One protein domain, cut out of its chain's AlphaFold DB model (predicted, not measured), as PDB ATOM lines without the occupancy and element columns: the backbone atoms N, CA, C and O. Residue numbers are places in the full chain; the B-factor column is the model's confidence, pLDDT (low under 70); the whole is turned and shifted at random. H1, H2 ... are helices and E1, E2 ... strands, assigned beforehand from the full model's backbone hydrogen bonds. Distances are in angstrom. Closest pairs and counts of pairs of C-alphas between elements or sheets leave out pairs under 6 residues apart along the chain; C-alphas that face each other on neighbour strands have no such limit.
ATOM      1  N   LYS A   2     240.523 236.582 427.487       57.62
ATOM      2  CA  LYS A   2     239.739 237.770 427.910       57.62
ATOM      3  C   LYS A   2     240.313 238.504 429.141       57.62
ATOM      4  O   LYS A   2     240.316 239.728 429.161       57.62
ATOM      5  N   SER A   3     240.870 237.776 430.111       63.12
ATOM      6  CA  SER A   3     241.469 238.332 431.340       63.12
ATOM      7  C   SER A   3     242.725 239.179 431.098       63.12
ATOM      8  O   SER A   3     242.934 240.186 431.764       63.12
ATOM      9  N   MET A   4     243.533 238.819 430.099       65.75
ATOM     10  CA  MET A   4     244.782 239.523 429.775       65.75
ATOM     11  C   MET A   4     244.529 240.898 429.137       65.75
ATOM     12  O   MET A   4     245.253 241.851 429.407       65.75
ATOM     13  N   LYS A   5     243.449 241.025 428.351       68.75
ATOM     14  CA  LYS A   5     243.005 242.315 427.795       68.75
ATOM     15  C   LYS A   5     242.466 243.252 428.880       68.75
ATOM     16  O   LYS A   5     242.724 244.448 428.825       68.75
ATOM     17  N   ALA A   6     241.764 242.704 429.874       69.25
ATOM     18  CA  ALA A   6     241.264 243.479 431.008       69.25
ATOM     19  C   ALA A   6     242.410 244.011 431.885       69.25
ATOM     20  O   ALA A   6     242.417 245.189 432.230       69.25
ATOM     21  N   ALA A   7     243.419 243.183 432.170       69.06
ATOM     22  CA  ALA A   7     244.599 243.607 432.922       69.06
ATOM     23  C   ALA A   7     245.368 244.744 432.219       69.06
ATOM     24  O   ALA A   7     245.765 245.713 432.862       69.06
ATOM     25  N   LEU A   8     245.511 244.664 430.891       72.38
ATOM     26  CA  LEU A   8     246.190 245.695 430.104       72.38
ATOM     27  C   LEU A   8     245.406 247.020 430.069       72.38
ATOM     28  O   LEU A   8     246.004 248.091 430.144       72.38
ATOM     29  N   ALA A   9     244.071 246.960 430.019       72.88
ATOM     30  CA  ALA A   9     243.215 248.146 430.062       72.88
ATOM     31  C   ALA A   9     243.260 248.857 431.427       72.88
ATOM     32  O   ALA A   9     243.326 250.084 431.485       72.88
ATOM     33  N   ILE A  10     243.279 248.093 432.524       72.94
ATOM     34  CA  ILE A  10     243.375 248.640 433.886       72.94
ATOM     35  C   ILE A  10     244.749 249.284 434.111       72.94
ATOM     36  O   ILE A  10     244.827 250.385 434.655       72.94
ATOM     37  N   ALA A  11     245.825 248.648 433.638       66.06
ATOM     38  CA  ALA A  11     247.167 249.222 433.692       66.06
ATOM     39  C   ALA A  11     247.266 250.534 432.890       66.06
ATOM     40  O   ALA A  11     247.839 251.509 433.378       66.06
ATOM     41  N   GLY A  12     246.650 250.596 431.704       68.38
ATOM     42  CA  GLY A  12     246.583 251.819 430.898       68.38
ATOM     43  C   GLY A  12     245.845 252.967 431.596       68.38
ATOM     44  O   GLY A  12     246.336 254.095 431.605       68.38
ATOM     45  N   LEU A  13     244.709 252.686 432.247       64.31
ATOM     46  CA  LEU A  13     243.974 253.695 433.024       64.31
ATOM     47  C   LEU A  13     244.770 254.194 434.242       64.31
ATOM     48  O   LEU A  13     244.763 255.389 434.538       64.31
ATOM     49  N   ALA A  14     245.478 253.295 434.933       62.66
ATOM     50  CA  ALA A  14     246.299 253.641 436.092       62.66
ATOM     51  C   ALA A  14     247.509 254.518 435.713       62.66
ATOM     52  O   ALA A  14     247.871 255.438 436.444       62.66
ATOM     53  N   MET A  15     248.116 254.283 434.548       60.03
ATOM     54  CA  MET A  15     249.213 255.123 434.057       60.03
ATOM     55  C   MET A  15     248.724 256.496 433.578       60.03
ATOM     56  O   MET A  15     249.402 257.498 433.804       60.03
ATOM     57  N   ALA A  16     247.528 256.571 432.987       58.41
ATOM     58  CA  ALA A  16     246.941 257.836 432.553       58.41
ATOM     59  C   ALA A  16     246.630 258.782 433.730       58.41
ATOM     60  O   ALA A  16     246.841 259.987 433.611       58.41
ATOM     61  N   THR A  17     246.196 258.259 434.884       58.06
ATOM     62  CA  THR A  17     245.894 259.101 436.059       58.06
ATOM     63  C   THR A  17     247.148 259.720 436.697       58.06
ATOM     64  O   THR A  17     247.121 260.866 437.150       58.06
ATOM     65  N   ALA A  18     248.291 259.027 436.651       56.72
ATOM     66  CA  ALA A  18     249.537 259.523 437.237       56.72
ATOM     67  C   ALA A  18     250.132 260.724 436.473       56.72
ATOM     68  O   ALA A  18     250.706 261.623 437.088       56.72
ATOM     69  N   ALA A  19     249.954 260.783 435.149       54.69
ATOM     70  CA  ALA A  19     250.460 261.883 434.322       54.69
ATOM     71  C   ALA A  19     249.685 263.201 434.537       54.69
ATOM     72  O   ALA A  19     250.256 264.294 434.476       54.69
ATOM     73  N   ILE A  20     248.387 263.113 434.842       54.84
ATOM     74  CA  ILE A  20     247.516 264.285 435.018       54.84
ATOM     75  C   ILE A  20     247.829 265.000 436.344       54.84
ATOM     76  O   ILE A  20     247.830 266.229 436.402       54.84
ATOM     77  N   ALA A  21     248.191 264.251 437.390       53.91
ATOM     78  CA  ALA A  21     248.555 264.815 438.691       53.91
ATOM     79  C   ALA A  21     249.851 265.648 438.657       53.91
ATOM     80  O   ALA A  21     249.991 266.598 439.426       53.91
ATOM     81  N   GLN A  22     250.787 265.334 437.754       52.91
ATOM     82  CA  GLN A  22     252.042 266.082 437.621       52.91
ATOM     83  C   GLN A  22     251.881 267.383 436.824       52.91
ATOM     84  O   GLN A  22     252.620 268.336 437.055       52.91
ATOM     85  N   THR A  23     250.894 267.453 435.927       56.06
ATOM     86  CA  THR A  23     250.686 268.623 435.055       56.06
ATOM     87  C   THR A  23     249.918 269.754 435.753       56.06
ATOM     88  O   THR A  23     250.046 270.915 435.377       56.06
ATOM     89  N   ALA A  24     249.137 269.449 436.796       60.12
ATOM     90  CA  ALA A  24     248.310 270.435 437.502       60.12
ATOM     91  C   ALA A  24     249.038 271.193 438.632       60.12
ATOM     92  O   ALA A  24     248.455 272.094 439.240       60.12
ATOM     93  N   ALA A  25     250.287 270.841 438.948       67.25
ATOM     94  CA  ALA A  25     251.050 271.537 439.976       67.25
ATOM     95  C   ALA A  25     251.540 272.899 439.447       67.25
ATOM     96  O   ALA A  25     252.152 272.947 438.376       67.25
ATOM     97  N   PRO A  26     251.323 274.012 440.178       71.31
ATOM     98  CA  PRO A  26     251.893 275.296 439.801       71.31
ATOM     99  C   PRO A  26     253.420 275.187 439.679       71.31
ATOM    100  O   PRO A  26     254.046 274.512 440.507       71.31
ATOM    101  N   PRO A  27     254.037 275.855 438.688       82.50
ATOM    102  CA  PRO A  27     255.483 275.845 438.542       82.50
ATOM    103  C   PRO A  27     256.127 276.315 439.848       82.50
ATOM    104  O   PRO A  27     255.779 277.364 440.404       82.50
ATOM    105  N   SER A  28     257.039 275.488 440.353       86.06
ATOM    106  CA  SER A  28     257.737 275.726 441.606       86.06
ATOM    107  C   SER A  28     259.229 275.467 441.454       86.06
ATOM    108  O   SER A  28     259.650 274.596 440.694       86.06
ATOM    109  N   ALA A  29     260.024 276.247 442.179       91.31
ATOM    110  CA  ALA A  29     261.465 276.082 442.280       91.31
ATOM    111  C   ALA A  29     261.827 275.802 443.739       91.31
ATOM    112  O   ALA A  29     261.275 276.421 444.651       91.31
ATOM    113  N   LYS A  30     262.750 274.866 443.957       93.69
ATOM    114  CA  LYS A  30     263.282 274.545 445.282       93.69
ATOM    115  C   LYS A  30     264.751 274.928 445.348       93.69
ATOM    116  O   LYS A  30     265.472 274.755 444.369       93.69
ATOM    117  N   GLY A  31     265.173 275.433 446.498       93.94
ATOM    118  CA  GLY A  31     266.564 275.745 446.790       93.94
ATOM    119  C   GLY A  31     266.927 275.316 448.203       93.94
ATOM    120  O   GLY A  31     266.090 275.345 449.107       93.94
ATOM    121  N   ASP A  32     268.182 274.934 448.388       95.44
ATOM    122  CA  ASP A  32     268.731 274.638 449.703       95.44
ATOM    123  C   ASP A  32     269.283 275.911 450.344       95.44
ATOM    124  O   ASP A  32     269.891 276.752 449.681       95.44
ATOM    125  N   ILE A  33     269.088 276.043 451.655       93.19
ATOM    126  CA  ILE A  33     269.724 277.085 452.456       93.19
ATOM    127  C   ILE A  33     270.930 276.441 453.127       93.19
ATOM    128  O   ILE A  33     270.781 275.539 453.956       93.19
ATOM    129  N   VAL A  34     272.124 276.891 452.757       94.19
ATOM    130  CA  VAL A  34     273.392 276.328 453.227       94.19
ATOM    131  C   VAL A  34     274.100 277.354 454.099       94.19
ATOM    132  O   VAL A  34     274.216 278.524 453.729       94.19
ATOM    133  N   GLN A  35     274.552 276.924 455.275       91.88
ATOM    134  CA  GLN A  35     275.386 277.758 456.132       91.88
ATOM    135  C   GLN A  35     276.758 277.954 455.480       91.88
ATOM    136  O   GLN A  35     277.277 277.045 454.838       91.88
ATOM    137  N   ALA A  36     277.368 279.130 455.643       90.50
ATOM    138  CA  ALA A  36     278.682 279.412 455.068       90.50
ATOM    139  C   ALA A  36     279.710 278.329 455.461       90.50
ATOM    140  O   ALA A  36     279.984 278.135 456.643       90.50
ATOM    141  N   GLY A  37     280.234 277.608 454.461       83.56
ATOM    142  CA  GLY A  37     281.192 276.509 454.648       83.56
ATOM    143  C   GLY A  37     280.649 275.292 455.409       83.56
ATOM    144  O   GLY A  37     281.438 274.481 455.886       83.56
ATOM    145  N   GLY A  38     279.330 275.181 455.568       83.56
ATOM    146  CA  GLY A  38     278.698 274.265 456.508       83.56
ATOM    147  C   GLY A  38     277.548 273.449 455.917       83.56
ATOM    148  O   GLY A  38     277.352 273.406 454.701       83.56
ATOM    149  N   PRO A  39     276.788 272.763 456.785       92.06
ATOM    150  CA  PRO A  39     275.694 271.906 456.362       92.06
ATOM    151  C   PRO A  39     274.499 272.714 455.842       92.06
ATOM    152  O   PRO A  39     274.353 273.919 456.074       92.06
ATOM    153  N   LYS A  40     273.594 272.008 455.163       94.00
ATOM    154  CA  LYS A  40     272.252 272.505 454.864       94.00
ATOM    155  C   LYS A  40     271.510 272.779 456.173       94.00
ATOM    156  O   LYS A  40     271.385 271.895 457.017       94.00
ATOM    157  N   ILE A  41     270.991 273.993 456.310       95.44
ATOM    158  CA  ILE A  41     270.235 274.454 457.483       95.44
ATOM    159  C   ILE A  41     268.746 274.621 457.192       95.44
ATOM    160  O   ILE A  41     267.962 274.867 458.108       95.44
ATOM    161  N   GLY A  42     268.339 274.502 455.928       94.88
ATOM    162  CA  GLY A  42     266.958 274.725 455.546       94.88
ATOM    163  C   GLY A  42     266.674 274.556 454.064       94.88
ATOM    164  O   GLY A  42     267.539 274.176 453.276       94.88
ATOM    165  N   GLU A  43     265.438 274.870 453.700       96.56
ATOM    166  CA  GLU A  43     264.925 274.824 452.336       96.56
ATOM    167  C   GLU A  43     264.088 276.065 452.040       96.56
ATOM    168  O   GLU A  43     263.390 276.596 452.911       96.56
ATOM    169  N   VAL A  44     264.119 276.483 450.777       95.81
ATOM    170  CA  VAL A  44     263.203 277.463 450.206       95.81
ATOM    171  C   VAL A  44     262.421 276.829 449.065       95.81
ATOM    172  O   VAL A  44     262.973 276.157 448.198       95.81
ATOM    173  N   THR A  45     261.110 277.043 449.060       95.25
ATOM    174  CA  THR A  45     260.249 276.744 447.917       95.25
ATOM    175  C   THR A  45     259.631 278.041 447.420       95.25
ATOM    176  O   THR A  45     259.018 278.777 448.194       95.25
ATOM    177  N   LEU A  46     259.793 278.304 446.128       93.94
ATOM    178  CA  LEU A  46     259.122 279.369 445.402       93.94
ATOM    179  C   LEU A  46     258.001 278.743 444.585       93.94
ATOM    180  O   LEU A  46     258.225 277.767 443.872       93.94
ATOM    181  N   THR A  47     256.795 279.284 444.672       93.31
ATOM    182  CA  THR A  47     255.652 278.829 443.876       93.31
ATOM    183  C   THR A  47     254.993 280.033 443.230       93.31
ATOM    184  O   THR A  47     254.668 280.997 443.922       93.31
ATOM    185  N   ASN A  48     254.780 279.991 441.915       89.06
ATOM    186  CA  ASN A  48     254.042 281.055 441.239       89.06
ATOM    187  C   ASN A  48     252.586 281.051 441.721       89.06
ATOM    188  O   ASN A  48     251.858 280.074 441.543       89.06
ATOM    189  N   GLY A  49     252.182 282.141 442.365       85.38
ATOM    190  CA  GLY A  49     250.811 282.419 442.766       85.38
ATOM    191  C   GLY A  49     250.101 283.306 441.745       85.38
ATOM    192  O   GLY A  49     250.697 283.813 440.798       85.38
ATOM    193  N   ARG A  50     248.801 283.536 441.951       83.00
ATOM    194  CA  ARG A  50     247.964 284.300 441.009       83.00
ATOM    195  C   ARG A  50     248.393 285.766 440.836       83.00
ATOM    196  O   ARG A  50     248.165 286.332 439.775       83.00
ATOM    197  N   THR A  51     248.978 286.381 441.862       89.06
ATOM    198  CA  THR A  51     249.357 287.810 441.882       89.06
ATOM    199  C   THR A  51     250.798 288.045 442.354       89.06
ATOM    200  O   THR A  51     251.154 289.158 442.727       89.06
ATOM    201  N   GLY A  52     251.632 287.004 442.377       89.00
ATOM    202  CA  GLY A  52     252.997 287.090 442.898       89.00
ATOM    203  C   GLY A  52     253.619 285.718 443.117       89.00
ATOM    204  O   GLY A  52     253.161 284.728 442.556       89.00
ATOM    205  N   VAL A  53     254.650 285.649 443.957       92.62
ATOM    206  CA  VAL A  53     255.341 284.396 444.289       92.62
ATOM    207  C   VAL A  53     255.106 284.066 445.757       92.62
ATOM    208  O   VAL A  53     255.330 284.899 446.632       92.62
ATOM    209  N   LEU A  54     254.669 282.840 446.033       93.19
ATOM    210  CA  LEU A  54     254.641 282.294 447.381       93.19
ATOM    211  C   LEU A  54     256.047 281.799 447.729       93.19
ATOM    212  O   LEU A  54     256.550 280.868 447.098       93.19
ATOM    213  N   LEU A  55     256.664 282.417 448.734       93.62
ATOM    214  CA  LEU A  55     257.913 281.949 449.328       93.62
ATOM    215  C   LEU A  55     257.605 281.175 450.604       93.62
ATOM    216  O   LEU A  55     257.022 281.712 451.545       93.62
ATOM    217  N   ARG A  56     258.049 279.925 450.658       94.19
ATOM    218  CA  ARG A  56     258.046 279.120 451.876       94.19
ATOM    219  C   ARG A  56     259.482 278.825 452.264       94.19
ATOM    220  O   ARG A  56     260.194 278.186 451.496       94.19
ATOM    221  N   LEU A  57     259.886 279.293 453.441       94.94
ATOM    222  CA  LEU A  57     261.221 279.074 453.987       94.94
ATOM    223  C   LEU A  57     261.110 278.309 455.298       94.94
ATOM    224  O   LEU A  57     260.335 278.688 456.175       94.94
ATOM    225  N   THR A  58     261.925 277.274 455.432       94.25
ATOM    226  CA  THR A  58     262.117 276.562 456.691       94.25
ATOM    227  C   THR A  58     263.609 276.516 456.950       94.25
ATOM    228  O   THR A  58     264.343 275.987 456.123       94.25
ATOM    229  N   ALA A  59     264.056 277.067 458.075       93.06
ATOM    230  CA  ALA A  59     265.453 277.038 458.482       93.06
ATOM    231  C   ALA A  59     265.566 276.769 459.984       93.06
ATOM    232  O   ALA A  59     264.731 277.226 460.767       93.06
ATOM    233  N   SER A  60     266.612 276.046 460.364       91.69
ATOM    234  CA  SER A  60     266.894 275.619 461.734       91.69
ATOM    235  C   SER A  60     268.320 275.998 462.133       91.69
ATOM    236  O   SER A  60     269.163 276.259 461.279       91.69
TER     237      SER A  60
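AT A GLANCE: This is residues 2 to 60 of the 79 residues of the protein "Superoxide dismutase" of Sphingomonas sp. KC8 (UniProt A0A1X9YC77). One long helix, H1, residues 2 to 23, sticks out alone from a small sheet of three antiparallel strands. The printed part has 59 residues, with H1, E1, E2 and E3 along the chain; the sheet, order E1 - E2 - E3, is a meander, each strand the antiparallel neighbour of the one before. The class is mixed, helices and strands; the whole is extended, with a radius of gyration of the C-alphas of 19.9 A, and spans 63 by 33 by 14 A.

HOW THE PARTS SIT: H1, residues 2 to 23, has 12 of 18 O i to N i+4 pairs within hydrogen-bond range and is not on the sheet. E1, residues 28 to 34, and E2, residues 40 to 49, form a hairpin at 159 degrees; N 31 and O 44 are 2.9 A apart. E2 and E3, residues 52 to 59, form another at 164 degrees; N 45 and O 56 are 2.8 A apart.

IN THESE COORDINATES: H1 measures 33.5 A from C-alpha 2 at (239.739, 237.770, 427.910). E1 measures 19.5 A, E2 26.5 A and E3 22.3 A, ending at C-alpha 59 at (265.453, 277.038, 458.482).

THE WHOLE: The C-alphas farthest apart, of Lys 2 and Ala 36, are 63.2 A apart. The printed part has no cut, and its three links are tight. Residues 2 to 7 and 11 to 25 have pLDDT under 70.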